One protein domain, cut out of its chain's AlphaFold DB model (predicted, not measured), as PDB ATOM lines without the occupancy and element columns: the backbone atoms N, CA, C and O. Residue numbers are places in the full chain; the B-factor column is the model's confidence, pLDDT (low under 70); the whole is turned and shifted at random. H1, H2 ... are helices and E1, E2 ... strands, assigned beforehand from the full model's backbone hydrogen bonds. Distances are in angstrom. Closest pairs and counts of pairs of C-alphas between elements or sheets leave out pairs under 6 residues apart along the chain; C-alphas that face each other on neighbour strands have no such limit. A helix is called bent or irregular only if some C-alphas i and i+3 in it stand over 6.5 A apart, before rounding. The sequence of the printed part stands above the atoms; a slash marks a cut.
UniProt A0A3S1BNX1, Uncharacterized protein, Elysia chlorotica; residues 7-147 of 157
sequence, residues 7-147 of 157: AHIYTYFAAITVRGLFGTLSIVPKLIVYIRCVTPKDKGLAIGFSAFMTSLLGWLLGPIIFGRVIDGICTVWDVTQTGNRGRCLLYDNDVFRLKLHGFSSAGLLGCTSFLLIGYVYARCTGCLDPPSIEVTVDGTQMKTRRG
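What this domain is: This is residues 7 to 147 of the 157 residues of an uncharacterized protein of Elysia chlorotica (UniProt A0A3S1BNX1). A long, thin rod: two long helices, H3 and H4, run side by side but only loosely together, their near ends joined through the small hairpin E1 and E2 at one end of the rod, while a second small hairpin, E3 and E4, makes the other end. H2 lies near the ends of H3 and H4 that are away from E1 and E2, and H1 comes before it, with residues 7 to 15 sticking out beside H4. The printed part has 141 residues with four named helices and four named strands, in the order H1 H2 H3 E1 E2 H4 E3 E4; each of the two sheets has two antiparallel strands, E1 - E2 and E3 - E4, and the class is mixed. The whole is extended, with a radius of gyration of the C-alphas of 24.1 A and spans of 90 by 42 by 24 A.

How they stand to each other: H1, residues 7 to 25, and H2, residues 27 to 37, meet only through their link. H3, residues 43 to 71, is close to H2 but not clearly touching it, the C-alphas of Ile 35 and Lys 43 being closest at 7.4 A; they run opposite ways at a tilt of 38 degrees, only just steep. E1, residues 74 to 79, and E2, residues 85 to 91, form an antiparallel hairpin at 144 degrees, with N 78 and O 87 at 2.8 A and N 89 and O 76 at 2.9 A, within hydrogen-bond range. H4, residues 93 to 124, is close to H3 but not clearly touching it, with Ile 70 and Phe 96 the closest C-alphas at 7.3 A; they run opposite ways at a shallow tilt of 20 degrees. H4 touches H2 with residues 115 to 122 alone, the closest C-alphas being those of Cys 37 and Ala 122 at 6.9 A; they run the same way at a shallow tilt of 31 degrees. H2, H3 and H4 are an up-and-down bundle, each helix running against the one before it. H1 is close to H4 but not clearly touching it, with Gly 23 and Leu 108 the closest C-alphas at 7.3 A. E3, residues 133 to 138, and E4, residues 141 to 146, form an antiparallel hairpin at 154 degrees, with N 141 and O 138 at 3.0 A, within hydrogen-bond range. E4 is apart from H4. Every O i to N i+4 pair is within hydrogen-bond range in H1, H2 and H4, and 22 of 25 are in H3.

Where its parts are: H1 begins at C-alpha 7 (52.952, 103.862, 106.598) and is 27.5 A long from first to last C-alpha. H3 is 40.7 A long and neither bent nor irregular, but only just: C-alphas 60 and 63 are 6.3 A apart. H4, 45.9 A long, ends at C-alpha 124 (98.452, 99.041, 99.745). E4 ends at C-alpha 146 (106.647, 86.765, 114.152).

The domain as a whole: The two C-alphas farthest apart, of Gln 81 and Gly 139, are 90.7 A from each other. The printed part has no cut and no long link. Mean pLDDT of the printed part is 83.9, with residues 130 to 147 under 70.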
ATOM      1  N   ALA A   7      51.900 104.558 107.339       70.31
ATOM      2  CA  ALA A   7      52.952 103.862 106.598       70.31
ATOM      3  C   ALA A   7      54.351 104.487 106.795       70.31
ATOM      4  O   ALA A   7      55.348 103.767 106.881       70.31
ATOM      5  N   HIS A   8      54.449 105.815 106.929       78.19
ATOM      6  CA  HIS A   8      55.747 106.492 107.014       78.19
ATOM      7  C   HIS A   8      56.488 106.213 108.327       78.19
ATOM      8  O   HIS A   8      57.721 106.191 108.340       78.19
ATOM      9  N   ILE A   9      55.767 105.930 109.417       82.56
ATOM     10  CA  ILE A   9      56.389 105.607 110.707       82.56
ATOM     11  C   ILE A   9      57.172 104.287 110.642       82.56
ATOM     12  O   ILE A   9      58.294 104.214 111.139       82.56
ATOM     13  N   TYR A  10      56.648 103.272 109.945       86.50
ATOM     14  CA  TYR A  10      57.335 101.994 109.762       86.50
ATOM     15  C   TYR A  10      58.585 102.155 108.899       86.50
ATOM     16  O   TYR A  10      59.648 101.653 109.262       86.50
ATOM     17  N   THR A  11      58.493 102.920 107.804       84.94
ATOM     18  CA  THR A  11      59.666 103.214 106.965       84.94
ATOM     19  C   THR A  11      60.744 103.981 107.731       84.94
ATOM     20  O   THR A  11      61.931 103.712 107.563       84.94
ATOM     21  N   TYR A  12      60.342 104.884 108.627       85.81
ATOM     22  CA  TYR A  12      61.247 105.659 109.466       85.81
ATOM     23  C   TYR A  12      61.995 104.777 110.473       85.81
ATOM     24  O   TYR A  12      63.223 104.829 110.551       85.81
ATOM     25  N   PHE A  13      61.274 103.915 111.198       88.88
ATOM     26  CA  PHE A  13      61.893 102.964 112.122       88.88
ATOM     27  C   PHE A  13      62.818 101.986 111.400       88.88
ATOM     28  O   PHE A  13      63.946 101.777 111.845       88.88
ATOM     29  N   ALA A  14      62.391 101.441 110.258       91.19
ATOM     30  CA  ALA A  14      63.236 100.576 109.442       91.19
ATOM     31  C   ALA A  14      64.532 101.293 109.019       91.19
ATOM     32  O   ALA A  14      65.621 100.744 109.187       91.19
ATOM     33  N   ALA A  15      64.440 102.541 108.549       89.56
ATOM     34  CA  ALA A  15      65.598 103.325 108.126       89.56
ATOM     35  C   ALA A  15      66.585 103.611 109.272       89.56
ATOM     36  O   ALA A  15      67.800 103.527 109.073       89.56
ATOM     37  N   ILE A  16      66.092 103.930 110.474       88.94
ATOM     38  CA  ILE A  16      66.946 104.154 111.651       88.94
ATOM     39  C   ILE A  16      67.628 102.861 112.084       88.94
ATOM     40  O   ILE A  16      68.831 102.876 112.341       88.94
ATOM     41  N   THR A  17      66.898 101.747 112.121       91.50
ATOM     42  CA  THR A  17      67.464 100.446 112.496       91.50
ATOM     43  C   THR A  17      68.551 100.023 111.520       91.50
ATOM     44  O   THR A  17      69.660  99.709 111.939       91.50
ATOM     45  N   VAL A  18      68.283 100.097 110.215       91.69
ATOM     46  CA  VAL A  18      69.266  99.781 109.171       91.69
ATOM     47  C   VAL A  18      70.507 100.667 109.302       91.69
ATOM     48  O   VAL A  18      71.631 100.167 109.283       91.69
ATOM     49  N   ARG A  19      70.329 101.975 109.525       88.00
ATOM     50  CA  ARG A  19      71.443 102.901 109.775       88.00
ATOM     51  C   ARG A  19      72.251 102.509 111.017       88.00
ATOM     52  O   ARG A  19      73.479 102.516 110.965       88.00
ATOM     53  N   GLY A  20      71.575 102.165 112.111       89.56
ATOM     54  CA  GLY A  20      72.201 101.706 113.349       89.56
ATOM     55  C   GLY A  20      73.025 100.435 113.144       89.56
ATOM     56  O   GLY A  20      74.169 100.375 113.591       89.56
ATOM     57  N   LEU A  21      72.490  99.469 112.392       91.38
ATOM     58  CA  LEU A  21      73.176  98.222 112.042       91.38
ATOM     59  C   LEU A  21      74.456  98.478 111.243       91.38
ATOM     60  O   LEU A  21      75.514  97.970 111.601       91.38
ATOM     61  N   PHE A  22      74.409  99.310 110.199       87.38
ATOM     62  CA  PHE A  22      75.622  99.677 109.455       87.38
ATOM     63  C   PHE A  22      76.646 100.405 110.339       87.38
ATOM     64  O   PHE A  22      77.853 100.169 110.228       87.38
ATOM     65  N   GLY A  23      76.168 101.252 111.254       86.94
ATOM     66  CA  GLY A  23      77.002 101.925 112.242       86.94
ATOM     67  C   GLY A  23      77.780 100.938 113.114       86.94
ATOM     68  O   GLY A  23      79.006 101.039 113.204       86.94
ATOM     69  N   THR A  24      77.105  99.953 113.707       88.38
ATOM     70  CA  THR A  24      77.736  98.980 114.614       88.38
ATOM     71  C   THR A  24      78.583  97.944 113.878       88.38
ATOM     72  O   THR A  24      79.691  97.645 114.323       88.38
ATOM     73  N   LEU A  25      78.145  97.467 112.710       89.62
ATOM     74  CA  LEU A  25      78.914  96.529 111.879       89.62
ATOM     75  C   LEU A  25      80.280  97.097 111.476       89.62
ATOM     76  O   LEU A  25      81.257  96.357 111.383       89.62
ATOM     77  N   SER A  26      80.387  98.418 111.309       87.19
ATOM     78  CA  SER A  26      81.655  99.078 110.980       87.19
ATOM     79  C   SER A  26      82.697  99.062 112.114       87.19
ATOM     80  O   SER A  26      83.863  99.376 111.868       87.19
ATOM     81  N   ILE A  27      82.323  98.705 113.351       88.62
ATOM     82  CA  ILE A  27      83.217  98.707 114.525       88.62
ATOM     83  C   ILE A  27      84.258  97.584 114.449       88.62
ATOM     84  O   ILE A  27      85.430  97.802 114.753       88.62
ATOM     85  N   VAL A  28      83.865  96.391 114.008       90.25
ATOM     86  CA  VAL A  28      84.782  95.241 113.959       90.25
ATOM     87  C   VAL A  28      85.881  95.433 112.901       90.25
ATOM     88  O   VAL A  28      87.058  95.306 113.248       90.25
ATOM     89  N   PRO A  29      85.574  95.824 111.645       85.94
ATOM     90  CA  PRO A  29      86.598  96.101 110.637       85.94
ATOM     91  C   PRO A  29      87.563  97.218 111.050       85.94
ATOM     92  O   PRO A  29      88.768  97.087 110.837       85.94
ATOM     93  N   LYS A  30      87.055  98.281 111.700       86.06
ATOM     94  CA  LYS A  30      87.879  99.344 112.305       86.06
ATOM     95  C   LYS A  30      88.936  98.751 113.217       86.06
ATOM     96  O   LYS A  30      90.126  98.985 113.022       86.06
ATOM     97  N   LEU A  31      88.492  97.970 114.198       88.12
ATOM     98  CA  LEU A  31      89.377  97.387 115.192       88.12
ATOM     99  C   LEU A  31      90.442  96.502 114.536       88.12
ATOM    100  O   LEU A  31      91.612  96.612 114.893       88.12
ATOM    101  N   ILE A  32      90.067  95.680 113.549       87.94
ATOM    102  CA  ILE A  32      90.997  94.797 112.828       87.94
ATOM    103  C   ILE A  32      92.119  95.597 112.154       87.94
ATOM    104  O   ILE A  32      93.290  95.247 112.306       87.94
ATOM    105  N   VAL A  33      91.790  96.682 111.447       85.19
ATOM    106  CA  VAL A  33      92.800  97.540 110.807       85.19
ATOM    107  C   VAL A  33      93.712  98.177 111.861       85.19
ATOM    108  O   VAL A  33      94.937  98.084 111.758       85.19
ATOM    109  N   TYR A  34      93.135  98.732 112.932       84.25
ATOM    110  CA  TYR A  34      93.891  99.357 114.022       84.25
ATOM    111  C   TYR A  34      94.890  98.400 114.684       84.25
ATOM    112  O   TYR A  34      96.048  98.753 114.899       84.25
ATOM    113  N   ILE A  35      94.479  97.168 115.004       85.88
ATOM    114  CA  ILE A  35      95.348  96.241 115.742       85.88
ATOM    115  C   ILE A  35      96.480  95.649 114.901       85.88
ATOM    116  O   ILE A  35      97.433  95.142 115.502       85.88
ATOM    117  N   ARG A  36      96.341  95.636 113.566       83.44
ATOM    118  CA  ARG A  36      97.303  95.028 112.631       83.44
ATOM    119  C   ARG A  36      98.292  96.035 112.061       83.44
ATOM    120  O   ARG A  36      99.443  95.674 111.848       83.44
ATOM    121  N   CYS A  37      97.877  97.284 111.872       80.81
ATOM    122  CA  CYS A  37      98.724  98.300 111.247       80.81
ATOM    123  C   CYS A  37      99.567  99.109 112.249       80.81
ATOM    124  O   CYS A  37     100.411  99.897 111.829       80.81
ATOM    125  N   VAL A  38      99.394  98.896 113.561       85.62
ATOM    126  CA  VAL A  38     100.177  99.564 114.614       85.62
ATOM    127  C   VAL A  38     101.233  98.627 115.208       85.62
ATOM    128  O   VAL A  38     100.966  97.461 115.508       85.62
ATOM    129  N   THR A  39     102.441  99.152 115.419       78.50
ATOM    130  CA  THR A  39     103.558  98.449 116.066       78.50
ATOM    131  C   THR A  39     103.210  98.063 117.513       78.50
ATOM    132  O   THR A  39     102.628  98.877 118.230       78.50
ATOM    133  N   PRO A  40     103.606  96.872 118.012       79.38
ATOM    134  CA  PRO A  40     103.304  96.433 119.379       79.38
ATOM    135  C   PRO A  40     103.733  97.416 120.475       79.38
ATOM    136  O   PRO A  40     103.035  97.532 121.478       79.38
ATOM    137  N   LYS A  41     104.842  98.138 120.265       81.50
ATOM    138  CA  LYS A  41     105.399  99.108 121.219       81.50
ATOM    139  C   LYS A  41     104.500 100.336 121.429       81.50
ATOM    140  O   LYS A  41     104.387 100.805 122.554       81.50
ATOM    141  N   ASP A  42     103.803 100.788 120.386       85.06
ATOM    142  CA  ASP A  42     103.018 102.038 120.405       85.06
ATOM    143  C   ASP A  42     101.499 101.786 120.431       85.06
ATOM    144  O   ASP A  42     100.685 102.710 120.401       85.06
ATOM    145  N   LYS A  43     101.091 100.514 120.499       84.50
ATOM    146  CA  LYS A  43      99.692 100.089 120.387       84.50
ATOM    147  C   LYS A  43      98.806 100.620 121.511       84.50
ATOM    148  O   LYS A  43      97.696 101.071 121.244       84.50
ATOM    149  N   GLY A  44      99.291 100.579 122.752       89.50
ATOM    150  CA  GLY A  44      98.544 101.082 123.910       89.50
ATOM    151  C   GLY A  44      98.306 102.590 123.827       89.50
ATOM    152  O   GLY A  44      97.179 103.047 124.015       89.50
ATOM    153  N   LEU A  45      99.343 103.345 123.449       92.25
ATOM    154  CA  LEU A  45      99.263 104.794 123.269       92.25
ATOM    155  C   LEU A  45      98.274 105.167 122.158       92.25
ATOM    156  O   LEU A  45      97.417 106.020 122.365       92.25
ATOM    157  N   ALA A  46      98.344 104.497 121.004       88.25
ATOM    158  CA  ALA A  46      97.453 104.765 119.875       88.25
ATOM    159  C   ALA A  46      95.975 104.477 120.204       88.25
ATOM    160  O   ALA A  46      95.089 105.263 119.858       88.25
ATOM    161  N   ILE A  47      95.693 103.372 120.903       90.31
ATOM    162  CA  ILE A  47      94.329 103.029 121.335       90.31
ATOM    163  C   ILE A  47      93.818 104.066 122.342       90.31
ATOM    164  O   ILE A  47      92.714 104.580 122.176       90.31
ATOM    165  N   GLY A  48      94.630 104.430 123.338       92.88
ATOM    166  CA  GLY A  48      94.263 105.452 124.319       92.88
ATOM    167  C   GLY A  48      94.003 106.816 123.674       92.88
ATOM    168  O   GLY A  48      92.987 107.448 123.953       92.88
ATOM    169  N   PHE A  49      94.867 107.241 122.752       93.19
ATOM    170  CA  PHE A  49      94.722 108.513 122.047       93.19
ATOM    171  C   PHE A  49      93.471 108.552 121.165       93.19
ATOM    172  O   PHE A  49      92.703 109.511 121.220       93.19
ATOM    173  N   SER A  50      93.220 107.497 120.384       90.06
ATOM    174  CA  SER A  50      92.013 107.415 119.552       90.06
ATOM    175  C   SER A  50      90.731 107.391 120.390       90.06
ATOM    176  O   SER A  50      89.761 108.062 120.032       90.06
ATOM    177  N   ALA A  51      90.728 106.700 121.535       90.81
ATOM    178  CA  ALA A  51      89.610 106.711 122.474       90.81
ATOM    179  C   ALA A  51      89.405 108.098 123.104       90.81
ATOM    180  O   ALA A  51      88.277 108.580 123.164       90.81
ATOM    181  N   PHE A  52      90.484 108.774 123.505       94.56
ATOM    182  CA  PHE A  52      90.427 110.133 124.039       94.56
ATOM    183  C   PHE A  52      89.865 111.128 123.013       94.56
ATOM    184  O   PHE A  52      88.928 111.861 123.322       94.56
ATOM    185  N   MET A  53      90.366 111.100 121.774       92.19
ATOM    186  CA  MET A  53      89.855 111.934 120.680       92.19
ATOM    187  C   MET A  53      88.386 111.633 120.374       92.19
ATOM    188  O   MET A  53      87.587 112.552 120.219       92.19
ATOM    189  N   THR A  54      88.004 110.354 120.336       89.31
ATOM    190  CA  THR A  54      86.605 109.954 120.120       89.31
ATOM    191  C   THR A  54      85.708 110.480 121.235       89.31
ATOM    192  O   THR A  54      84.606 110.950 120.963       89.31
ATOM    193  N   SER A  55      86.175 110.461 122.482       93.06
ATOM    194  CA  SER A  55      85.408 110.987 123.609       93.06
ATOM    195  C   SER A  55      85.292 112.499 123.604       93.06
ATOM    196  O   SER A  55      84.201 113.030 123.797       93.06
ATOM    197  N   LEU A  56      86.380 113.202 123.308       93.75
ATOM    198  CA  LEU A  56      86.353 114.652 123.222       93.75
ATOM    199  C   LEU A  56      85.443 115.117 122.076       93.75
ATOM    200  O   LEU A  56      84.549 115.930 122.276       93.75
ATOM    201  N   LEU A  57      85.622 114.568 120.877       88.25
ATOM    202  CA  LEU A  57      84.904 115.027 119.687       88.25
ATOM    203  C   LEU A  57      83.485 114.452 119.584       88.25
ATOM    204  O   LEU A  57      82.571 115.125 119.120       88.25
ATOM    205  N   GLY A  58      83.282 113.207 120.002       86.56
ATOM    206  CA  GLY A  58      81.988 112.537 119.924       86.56
ATOM    207  C   GLY A  58      81.101 112.863 121.118       86.56
ATOM    208  O   GLY A  58      80.012 113.408 120.949       86.56
ATOM    209  N   TRP A  59      81.568 112.544 122.326       86.75
ATOM    210  CA  TRP A  59      80.750 112.650 123.537       86.75
ATOM    211  C   TRP A  59      80.634 114.079 124.064       86.75
ATOM    212  O   TRP A  59      79.557 114.447 124.526       86.75
ATOM    213  N   LEU A  60      81.694 114.890 123.982       93.00
ATOM    214  CA  LEU A  60      81.648 116.274 124.467       93.00
ATOM    215  C   LEU A  60      81.202 117.265 123.385       93.00
ATOM    216  O   LEU A  60      80.284 118.048 123.625       93.00
ATOM    217  N   LEU A  61      81.805 117.247 122.191       90.69
ATOM    218  CA  LEU A  61      81.407 118.200 121.142       90.69
ATOM    219  C   LEU A  61      80.065 117.848 120.491       90.69
ATOM    220  O   LEU A  61      79.356 118.755 120.056       90.69
ATOM    221  N   GLY A  62      79.684 116.568 120.463       88.25
ATOM    222  CA  GLY A  62      78.392 116.107 119.952       88.25
ATOM    223  C   GLY A  62      77.194 116.876 120.524       88.25
ATOM    224  O   GLY A  62      76.488 117.523 119.747       88.25
ATOM    225  N   PRO A  63      76.962 116.878 121.852       89.44
ATOM    226  CA  PRO A  63      75.842 117.597 122.457       89.44
ATOM    227  C   PRO A  63      75.952 119.118 122.308       89.44
ATOM    228  O   PRO A  63      74.927 119.778 122.181       89.44
ATOM    229  N   ILE A  64      77.164 119.686 122.268       93.44
ATOM    230  CA  ILE A  64      77.357 121.134 122.079       93.44
ATOM    231  C   ILE A  64      76.898 121.557 120.680       93.44
ATOM    232  O   ILE A  64      76.109 122.491 120.534       93.44
ATOM    233  N   ILE A  65      77.369 120.856 119.644       91.62
ATOM    234  CA  ILE A  65      76.973 121.120 118.256       91.62
ATOM    235  C   ILE A  65      75.479 120.853 118.095       91.62
ATOM    236  O   ILE A  65      74.770 121.663 117.503       91.62
ATOM    237  N   PHE A  66      74.990 119.749 118.660       89.25
ATOM    238  CA  PHE A  66      73.581 119.393 118.591       89.25
ATOM    239  C   PHE A  66      72.687 120.444 119.258       89.25
ATOM    240  O   PHE A  66      71.678 120.832 118.676       89.25
ATOM    241  N   GLY A  67      73.102 120.985 120.407       90.19
ATOM    242  CA  GLY A  67      72.427 122.098 121.072       90.19
ATOM    243  C   GLY A  67      72.333 123.329 120.173       90.19
ATOM    244  O   GLY A  67      71.246 123.855 119.966       90.19
ATOM    245  N   ARG A  68      73.435 123.719 119.515       90.06
ATOM    246  CA  ARG A  68      73.425 124.846 118.562       90.06
ATOM    247  C   ARG A  68      72.541 124.598 117.340       90.06
ATOM    248  O   ARG A  68      71.927 125.534 116.835       90.06
ATOM    249  N   VAL A  69      72.480 123.361 116.851       90.69
ATOM    250  CA  VAL A  69      71.592 122.986 115.743       90.69
ATOM    251  C   VAL A  69      70.126 123.090 116.169       90.69
ATOM    252  O   VAL A  69      69.323 123.609 115.397       90.69
ATOM    253  N   ILE A  70      69.790 122.651 117.386       89.44
ATOM    254  CA  ILE A  70      68.441 122.777 117.952       89.44
ATOM    255  C   ILE A  70      68.067 124.248 118.156       89.44
ATOM    256  O   ILE A  70      66.989 124.671 117.748       89.44
ATOM    257  N   ASP A  71      68.966 125.060 118.709       89.00
ATOM    258  CA  ASP A  71      68.720 126.495 118.873       89.00
ATOM    259  C   ASP A  71      68.501 127.184 117.511       89.00
ATOM    260  O   ASP A  71      67.723 128.129 117.393       89.00
ATOM    261  N   GLY A  72      69.145 126.695 116.447       86.94
ATOM    262  CA  GLY A  72      69.015 127.230 115.090       86.94
ATOM    263  C   GLY A  72      67.683 126.940 114.387       86.94
ATOM    264  O   GLY A  72      67.383 127.595 113.394       86.94
ATOM    265  N   ILE A  73      66.887 125.984 114.872       91.75
ATOM    266  CA  ILE A  73      65.577 125.631 114.284       91.75
ATOM    267  C   ILE A  73      64.393 126.208 115.069       91.75
ATOM    268  O   ILE A  73      63.240 125.852 114.819       91.75
ATOM    269  N   CYS A  74      64.670 127.058 116.056       90.44
ATOM    270  CA  CYS A  74      63.625 127.671 116.849       90.44
ATOM    271  C   CYS A  74      62.844 128.708 116.036       90.44
ATOM    272  O   CYS A  74      63.422 129.683 115.547       90.44
ATOM    273  N   THR A  75      61.528 128.527 115.955       88.44
ATOM    274  CA  THR A  75      60.619 129.438 115.254       88.44
ATOM    275  C   THR A  75      60.130 130.558 116.172       88.44
ATOM    276  O   THR A  75      59.999 131.696 115.732       88.44
ATOM    277  N   VAL A  76      59.884 130.253 117.453       87.88
ATOM    278  CA  VAL A  76      59.360 131.214 118.439       87.88
ATOM    279  C   VAL A  76      60.183 131.171 119.721       87.88
ATOM    280  O   VAL A  76      60.258 130.139 120.392       87.88
ATOM    281  N   TRP A  77      60.765 132.316 120.072       90.62
ATOM    282  CA  TRP A  77      61.539 132.504 121.295       90.62
ATOM    283  C   TRP A  77      60.677 133.045 122.423       90.62
ATOM    284  O   TRP A  77      59.888 133.964 122.214       90.62
ATOM    285  N   ASP A  78      60.869 132.498 123.618       89.00
ATOM    286  CA  ASP A  78      60.400 133.118 124.849       89.00
ATOM    287  C   ASP A  78      61.190 134.409 125.092       89.00
ATOM    288  O   ASP A  78      62.402 134.457 124.853       89.00
ATOM    289  N   VAL A  79      60.514 135.450 125.563       86.62
ATOM    290  CA  VAL A  79      61.128 136.750 125.850       86.62
ATOM    291  C   VAL A  79      60.947 137.018 127.333       86.62
ATOM    292  O   VAL A  79      59.827 137.030 127.840       86.62
ATOM    293  N   THR A  80      62.051 137.206 128.053       86.06
ATOM    294  CA  THR A  80      61.988 137.491 129.488       86.06
ATOM    295  C   THR A  80      61.326 138.844 129.737       86.06
ATOM    296  O   THR A  80      61.296 139.711 128.867       86.06
ATOM    297  N   GLN A  81      60.867 139.084 130.969       81.31
ATOM    298  CA  GLN A  81      60.319 140.391 131.369       81.31
ATOM    299  C   GLN A  81      61.308 141.556 131.164       81.31
ATOM    300  O   GLN A  81      60.904 142.709 131.076       81.31
ATOM    301  N   THR A  82      62.602 141.246 131.054       84.69
ATOM    302  CA  THR A  82      63.694 142.180 130.750       84.69
ATOM    303  C   THR A  82      64.003 142.322 129.252       84.69
ATOM    304  O   THR A  82      64.952 143.014 128.900       84.69
ATOM    305  N   GLY A  83      63.235 141.680 128.365       84.81
ATOM    306  CA  GLY A  83      63.410 141.742 126.909       84.81
ATOM    307  C   GLY A  83      64.488 140.810 126.337       84.81
ATOM    308  O   GLY A  83      64.766 140.868 125.141       84.81
ATOM    309  N   ASN A  84      65.096 139.942 127.152       87.25
ATOM    310  CA  ASN A  84      66.155 139.036 126.706       87.25
ATOM    311  C   ASN A  84      65.586 137.733 126.125       87.25
ATOM    312  O   ASN A  84      64.533 137.248 126.542       87.25
ATOM    313  N   ARG A  85      66.326 137.132 125.184       85.88
ATOM    314  CA  ARG A  85      65.995 135.829 124.584       85.88
ATOM    315  C   ARG A  85      66.081 134.727 125.644       85.88
ATOM    316  O   ARG A  85      67.156 134.468 126.183       85.88
ATOM    317  N   GLY A  86      64.946 134.100 125.927       85.19
ATOM    318  CA  GLY A  86      64.795 132.981 126.851       85.19
ATOM    319  C   GLY A  86      64.875 131.623 126.149       85.19
ATOM    320  O   GLY A  86      65.659 131.423 125.222       85.19
ATOM    321  N   ARG A  87      64.061 130.665 126.605       86.50
ATOM    322  CA  ARG A  87      63.963 129.322 126.008       86.50
ATOM    323  C   ARG A  87      63.220 129.360 124.666       86.50
ATOM    324  O   ARG A  87      62.412 130.250 124.428       86.50
ATOM    325  N   CYS A  88      63.432 128.374 123.804       90.00
ATOM    326  CA  CYS A  88      62.586 128.224 122.622       90.00
ATOM    327  C   CYS A  88      61.234 127.593 122.998       90.00
ATOM    328  O   CYS A  88      61.200 126.587 123.709       90.00
ATOM    329  N   LEU A  89      60.132 128.178 122.517       87.38
ATOM    330  CA  LEU A  89      58.765 127.710 122.781       87.38
ATOM    331  C   LEU A  89      58.257 126.764 121.692       87.38
ATOM    332  O   LEU A  89      57.550 125.804 121.995       87.38
ATOM    333  N   LEU A  90      58.616 127.030 120.431       90.00
ATOM    334  CA  LEU A  90      58.152 126.253 119.286       90.00
ATOM    335  C   LEU A  90      59.288 125.959 118.306       90.00
ATOM    336  O   LEU A  90      59.977 126.869 117.838       90.00
ATOM    337  N   TYR A  91      59.419 124.678 117.974       90.38
ATOM    338  CA  TYR A  91      60.398 124.149 117.032       90.38
ATOM    339  C   TYR A  91      59.714 123.661 115.755       90.38
ATOM    340  O   TYR A  91      58.673 122.999 115.814       90.38
ATOM    341  N   ASP A  92      60.339 123.926 114.610       90.25
ATOM    342  CA  ASP A  92      59.922 123.359 113.329       90.25
ATOM    343  C   ASP A  92      60.347 121.881 113.234       90.25
ATOM    344  O   ASP A  92      61.535 121.546 113.226       90.25
ATOM    345  N   ASN A  93      59.362 120.982 113.162       86.69
ATOM    346  CA  ASN A  93      59.593 119.538 113.133       86.69
ATOM    347  C   ASN A  93      60.175 119.039 111.802       86.69
ATOM    348  O   ASN A  93      60.913 118.049 111.799       86.69
ATOM    349  N   ASP A  94      59.858 119.687 110.683       87.56
ATOM    350  CA  ASP A  94      60.316 119.261 109.360       87.56
ATOM    351  C   ASP A  94      61.792 119.624 109.180       87.56
ATOM    352  O   ASP A  94      62.617 118.784 108.797       87.56
ATOM    353  N   VAL A  95      62.163 120.840 109.589       88.44
ATOM    354  CA  VAL A  95      63.563 121.278 109.603       88.44
ATOM    355  C   VAL A  95      64.370 120.493 110.640       88.44
ATOM    356  O   VAL A  95      65.502 120.096 110.348       88.44
ATOM    357  N   PHE A  96      63.799 120.190 111.813       89.56
ATOM    358  CA  PHE A  96      64.461 119.359 112.826       89.56
ATOM    359  C   PHE A  96      64.856 117.987 112.277       89.56
ATOM    360  O   PHE A  96      66.014 117.579 112.399       89.56
ATOM    361  N   ARG A  97      63.920 117.295 111.614       88.25
ATOM    362  CA  ARG A  97      64.168 115.983 110.999       88.25
ATOM    363  C   ARG A  97      65.283 116.061 109.963       88.25
ATOM    364  O   ARG A  97      66.208 115.250 110.006       88.25
ATOM    365  N   LEU A  98      65.234 117.046 109.067       89.88
ATOM    366  CA  LEU A  98      66.250 117.208 108.028       89.88
ATOM    367  C   LEU A  98      67.636 117.481 108.622       89.88
ATOM    368  O   LEU A  98      68.614 116.860 108.211       89.88
ATOM    369  N   LYS A  99      67.734 118.380 109.607       90.81
ATOM    370  CA  LYS A  99      69.009 118.732 110.245       90.81
ATOM    371  C   LYS A  99      69.587 117.562 111.036       90.81
ATOM    372  O   LYS A  99      70.772 117.273 110.882       90.81
ATOM    373  N   LEU A 100      68.767 116.854 111.812       89.12
ATOM    374  CA  LEU A 100      69.197 115.694 112.593       89.12
ATOM    375  C   LEU A 100      69.660 114.552 111.678       89.12
ATOM    376  O   LEU A 100      70.791 114.079 111.794       89.12
ATOM    377  N   HIS A 101      68.825 114.134 110.721       89.19
ATOM    378  CA  HIS A 101      69.186 113.040 109.818       89.19
ATOM    379  C   HIS A 101      70.316 113.407 108.867       89.19
ATOM    380  O   HIS A 101      71.141 112.535 108.575       89.19
ATOM    381  N   GLY A 102      70.362 114.666 108.424       90.25
ATOM    382  CA  GLY A 102      71.432 115.239 107.618       90.25
ATOM    383  C   GLY A 102      72.761 115.183 108.359       90.25
ATOM    384  O   GLY A 102      73.698 114.557 107.868       90.25
ATOM    385  N   PHE A 103      72.818 115.714 109.584       89.62
ATOM    386  CA  PHE A 103      74.014 115.669 110.428       89.62
ATOM    387  C   PHE A 103      74.484 114.231 110.686       89.62
ATOM    388  O   PHE A 103      75.641 113.900 110.428       89.62
ATOM    389  N   SER A 104      73.580 113.337 111.100       88.06
ATOM    390  CA  SER A 104      73.928 111.929 111.316       88.06
ATOM    391  C   SER A 104      74.378 111.224 110.030       88.06
ATOM    392  O   SER A 104      75.251 110.363 110.081       88.06
ATOM    393  N   SER A 105      73.791 111.556 108.874       88.94
ATOM    394  CA  SER A 105      74.190 110.965 107.588       88.94
ATOM    395  C   SER A 105      75.559 111.458 107.126       88.94
ATOM    396  O   SER A 105      76.381 110.641 106.725       88.94
ATOM    397  N   ALA A 106      75.844 112.754 107.268       90.12
ATOM    398  CA  ALA A 106      77.147 113.331 106.962       90.12
ATOM    399  C   ALA A 106      78.239 112.729 107.856       90.12
ATOM    400  O   ALA A 106      79.294 112.338 107.361       90.12
ATOM    401  N   GLY A 107      77.956 112.569 109.154       87.62
ATOM    402  CA  GLY A 107      78.860 111.908 110.092       87.62
ATOM    403  C   GLY A 107      79.129 110.446 109.727       87.62
ATOM    404  O   GLY A 107      80.281 110.013 109.761       87.62
ATOM    405  N   LEU A 108      78.101 109.691 109.318       86.94
ATOM    406  CA  LEU A 108      78.271 108.307 108.868       86.94
ATOM    407  C   LEU A 108      79.108 108.238 107.587       86.94
ATOM    408  O   LEU A 108      80.066 107.470 107.545       86.94
ATOM    409  N   LEU A 109      78.797 109.060 106.582       89.88
ATOM    410  CA  LEU A 109      79.532 109.111 105.316       89.88
ATOM    411  C   LEU A 109      81.003 109.477 105.538       89.88
ATOM    412  O   LEU A 109      81.884 108.768 105.050       89.88
ATOM    413  N   GLY A 110      81.274 110.510 106.341       89.44
ATOM    414  CA  GLY A 110      82.633 110.922 106.698       89.44
ATOM    415  C   GLY A 110      83.396 109.843 107.469       89.44
ATOM    416  O   GLY A 110      84.546 109.548 107.148       89.44
ATOM    417  N   CYS A 111      82.748 109.181 108.433       85.75
ATOM    418  CA  CYS A 111      83.350 108.034 109.109       85.75
ATOM    419  C   CYS A 111      83.674 106.923 108.108       85.75
ATOM    420  O   CYS A 111      84.800 106.444 108.079       85.75
ATOM    421  N   THR A 112      82.715 106.513 107.274       86.69
ATOM    422  CA  THR A 112      82.920 105.417 106.318       86.69
ATOM    423  C   THR A 112      84.001 105.725 105.289       86.69
ATOM    424  O   THR A 112      84.803 104.841 105.002       86.69
ATOM    425  N   SER A 113      84.097 106.960 104.786       90.19
ATOM    426  CA  SER A 113      85.149 107.337 103.839       90.19
ATOM    427  C   SER A 113      86.532 107.251 104.481       90.19
ATOM    428  O   SER A 113      87.437 106.668 103.889       90.19
ATOM    429  N   PHE A 114      86.683 107.719 105.725       87.75
ATOM    430  CA  PHE A 114      87.937 107.605 106.466       87.75
ATOM    431  C   PHE A 114      88.356 106.143 106.667       87.75
ATOM    432  O   PHE A 114      89.526 105.799 106.495       87.75
ATOM    433  N   LEU A 115      87.404 105.253 106.962       88.31
ATOM    434  CA  LEU A 115      87.685 103.818 107.061       88.31
ATOM    435  C   LEU A 115      88.065 103.194 105.734       88.31
ATOM    436  O   LEU A 115      88.953 102.354 105.716       88.31
ATOM    437  N   LEU A 116      87.388 103.562 104.648       90.25
ATOM    438  CA  LEU A 116      87.695 103.048 103.320       90.25
ATOM    439  C   LEU A 116      89.091 103.491 102.890       90.25
ATOM    440  O   LEU A 116      89.867 102.662 102.427       90.25
ATOM    441  N   ILE A 117      89.451 104.754 103.125       90.81
ATOM    442  CA  ILE A 117      90.803 105.268 102.883       90.81
ATOM    443  C   ILE A 117      91.816 104.514 103.748       90.81
ATOM    444  O   ILE A 117      92.813 104.022 103.225       90.81
ATOM    445  N   GLY A 118      91.550 104.362 105.049       88.75
ATOM    446  CA  GLY A 118      92.409 103.605 105.959       88.75
ATOM    447  C   GLY A 118      92.552 102.137 105.554       88.75
ATOM    448  O   GLY A 118      93.648 101.588 105.610       88.75
ATOM    449  N   TYR A 119      91.476 101.510 105.082       89.69
ATOM    450  CA  TYR A 119      91.464 100.143 104.573       89.69
ATOM    451  C   TYR A 119      92.277 100.016 103.282       89.69
ATOM    452  O   TYR A 119      93.142  99.150 103.197       89.69
ATOM    453  N   VAL A 120      92.059 100.892 102.298       90.88
ATOM    454  CA  VAL A 120      92.833 100.917 101.047       90.88
ATOM    455  C   VAL A 120      94.308 101.152 101.349       90.88
ATOM    456  O   VAL A 120      95.151 100.397 100.877       90.88
ATOM    457  N   TYR A 121      94.633 102.123 102.202       89.06
ATOM    458  CA  TYR A 121      96.004 102.373 102.646       89.06
ATOM    459  C   TYR A 121      96.617 101.144 103.330       89.06
ATOM    460  O   TYR A 121      97.749 100.757 103.032       89.06
ATOM    461  N   ALA A 122      95.860 100.483 104.205       86.25
ATOM    462  CA  ALA A 122      96.294  99.276 104.897       86.25
ATOM    463  C   ALA A 122      96.542  98.095 103.944       86.25
ATOM    464  O   ALA A 122      97.471  97.310 104.141       86.25
ATOM    465  N   ARG A 123      95.737  97.978 102.881       86.38
ATOM    466  CA  ARG A 123      95.933  96.983 101.819       86.38
ATOM    467  C   ARG A 123      97.145  97.327 100.955       86.38
ATOM    468  O   ARG A 123      97.977  96.456 100.738       86.38
ATOM    469  N   CYS A 124      97.307  98.584 100.541       86.69
ATOM    470  CA  CYS A 124      98.452  99.041  99.745       86.69
ATOM    471  C   CYS A 124      99.794  98.893 100.478       86.69
ATOM    472  O   CYS A 124     100.818  98.628  99.854       86.69
ATOM    473  N   THR A 125      99.802  99.060 101.802       82.00
ATOM    474  CA  THR A 125     101.004  98.896 102.638       82.00
ATOM    475  C   THR A 125     101.257  97.449 103.072       82.00
ATOM    476  O   THR A 125     102.309  97.167 103.644       82.00
ATOM    477  N   GLY A 126     100.326  96.526 102.801       80.69
ATOM    478  CA  GLY A 126     100.432  95.118 103.195       80.69
ATOM    479  C   GLY A 126     100.310  94.875 104.704       80.69
ATOM    480  O   GLY A 126     100.666  93.798 105.173       80.69
ATOM    481  N   CYS A 127      99.809  95.833 105.500       78.94
ATOM    482  CA  CYS A 127      99.671  95.633 106.954       78.94
ATOM    483  C   CYS A 127      98.530  94.679 107.340       78.94
ATOM    484  O   CYS A 127      98.485  94.191 108.468       78.94
ATOM    485  N   LEU A 128      97.618  94.398 106.406       79.69
ATOM    486  CA  LEU A 128      96.570  93.383 106.550       79.69
ATOM    487  C   LEU A 128      97.027  91.974 106.144       79.69
ATOM    488  O   LEU A 128      96.286  91.023 106.396       79.69
ATOM    489  N   ASP A 129      98.206  91.828 105.533       76.31
ATOM    490  CA  ASP A 129      98.703  90.517 105.122       76.31
ATOM    491  C   ASP A 129      99.050  89.674 106.359       76.31
ATOM    492  O   ASP A 129      99.570  90.201 107.352       76.31
ATOM    493  N   PRO A 130      98.746  88.363 106.348       66.19
ATOM    494  CA  PRO A 130      99.093  87.497 107.462       66.19
ATOM    495  C   PRO A 130     100.616  87.528 107.682       66.19
ATOM    496  O   PRO A 130     101.373  87.463 106.709       66.19
ATOM    497  N   PRO A 131     101.091  87.636 108.938       62.91
ATOM    498  CA  PRO A 131     102.520  87.574 109.210       62.91
ATOM    499  C   PRO A 131     103.043  86.211 108.749       62.91
ATOM    500  O   PRO A 131     102.485  85.181 109.127       62.91
ATOM    501  N   SER A 132     104.109  86.197 107.951       57.31
ATOM    502  CA  SER A 132     104.831  84.965 107.637       57.31
ATOM    503  C   SER A 132     105.422  84.427 108.940       57.31
ATOM    504  O   SER A 132     106.317  85.039 109.531       57.31
ATOM    505  N   ILE A 133     104.854  83.331 109.438       58.53
ATOM    506  CA  ILE A 133     105.357  82.623 110.611       58.53
ATOM    507  C   ILE A 133     106.563  81.820 110.140       58.53
ATOM    508  O   ILE A 133     106.413  80.755 109.549       58.53
ATOM    509  N   GLU A 134     107.759  82.349 110.367       56.75
ATOM    510  CA  GLU A 134     108.990  81.612 110.112       56.75
ATOM    511  C   GLU A 134     109.284  80.767 111.356       56.75
ATOM    512  O   GLU A 134     109.656  81.279 112.418       56.75
ATOM    513  N   VAL A 135     108.996  79.467 111.258       60.66
ATOM    514  CA  VAL A 135     109.301  78.488 112.305       60.66
ATOM    515  C   VAL A 135     110.734  78.023 112.081       60.66
ATOM    516  O   VAL A 135     110.986  77.134 111.275       60.66
ATOM    517  N   THR A 136     111.691  78.637 112.775       61.78
ATOM    518  CA  THR A 136     113.075  78.148 112.783       61.78
ATOM    519  C   THR A 136     113.201  77.053 113.838       61.78
ATOM    520  O   THR A 136     112.966  77.311 115.023       61.78
ATOM    521  N   VAL A 137     113.541  75.839 113.405       62.72
ATOM    522  CA  VAL A 137     113.846  74.703 114.284       62.72
ATOM    523  C   VAL A 137     115.328  74.775 114.637       62.72
ATOM    524  O   VAL A 137     116.174  74.551 113.778       62.72
ATOM    525  N   ASP A 138     115.633  75.116 115.886       62.22
ATOM    526  CA  ASP A 138     117.006  75.245 116.381       62.22
ATOM    527  C   ASP A 138     117.220  74.175 117.459       62.22
ATOM    528  O   ASP A 138     116.750  74.341 118.584       62.22
ATOM    529  N   GLY A 139     117.809  73.034 117.068       68.31
ATOM    530  CA  GLY A 139     118.355  71.944 117.902       68.31
ATOM    531  C   GLY A 139     117.428  71.204 118.883       68.31
ATOM    532  O   GLY A 139     117.519  69.987 119.019       68.31
ATOM    533  N   THR A 140     116.553  71.895 119.611       67.75
ATOM    534  CA  THR A 140     115.574  71.347 120.571       67.75
ATOM    535  C   THR A 140     114.478  72.371 120.943       67.75
ATOM    536  O   THR A 140     113.675  72.110 121.833       67.75
ATOM    537  N   GLN A 141     114.420  73.546 120.295       54.81
ATOM    538  CA  GLN A 141     113.475  74.625 120.621       54.81
ATOM    539  C   GLN A 141     112.698  75.100 119.382       54.81
ATOM    540  O   GLN A 141     113.284  75.487 118.369       54.81
ATOM    541  N   MET A 142     111.363  75.124 119.470       52.22
ATOM    542  CA  MET A 142     110.495  75.776 118.479       52.22
ATOM    543  C   MET A 142     110.524  77.292 118.705       52.22
ATOM    544  O   MET A 142     109.854  77.814 119.597       52.22
ATOM    545  N   LYS A 143     111.285  78.029 117.889       52.06
ATOM    546  CA  LYS A 143     111.315  79.495 117.952       52.06
ATOM    547  C   LYS A 143     110.379  80.071 116.898       52.06
ATOM    548  O   LYS A 143     110.710  80.151 115.720       52.06
ATOM    549  N   THR A 144     109.196  80.494 117.332       48.25
ATOM    550  CA  THR A 144     108.258  81.221 116.469       48.25
ATOM    551  C   THR A 144     108.673  82.693 116.416       48.25
ATOM    552  O   THR A 144     108.356  83.460 117.330       48.25
ATOM    553  N   ARG A 145     109.392  83.125 115.369       50.47
ATOM    554  CA  ARG A 145     109.606  84.560 115.114       50.47
ATOM    555  C   ARG A 145     108.440  85.094 114.290       50.47
ATOM    556  O   ARG A 145     108.221  84.708 113.148       50.47
ATOM    557  N   ARG A 146     107.677  86.019 114.876       51.38
ATOM    558  CA  ARG A 146     106.647  86.765 114.152       51.38
ATOM    559  C   ARG A 146     107.355  87.799 113.270       51.38
ATOM    560  O   ARG A 146     107.759  88.847 113.766       51.38
ATOM    561  N   GLY A 147     107.533  87.497 111.985       45.41
ATOM    562  CA  GLY A 147     108.046  88.459 111.013       45.41
ATOM    563  C   GLY A 147     107.037  89.589 110.817       45.41
ATOM    564  O   GLY A 147     106.066  89.439 110.081       45.41
TER     565      GLY A 147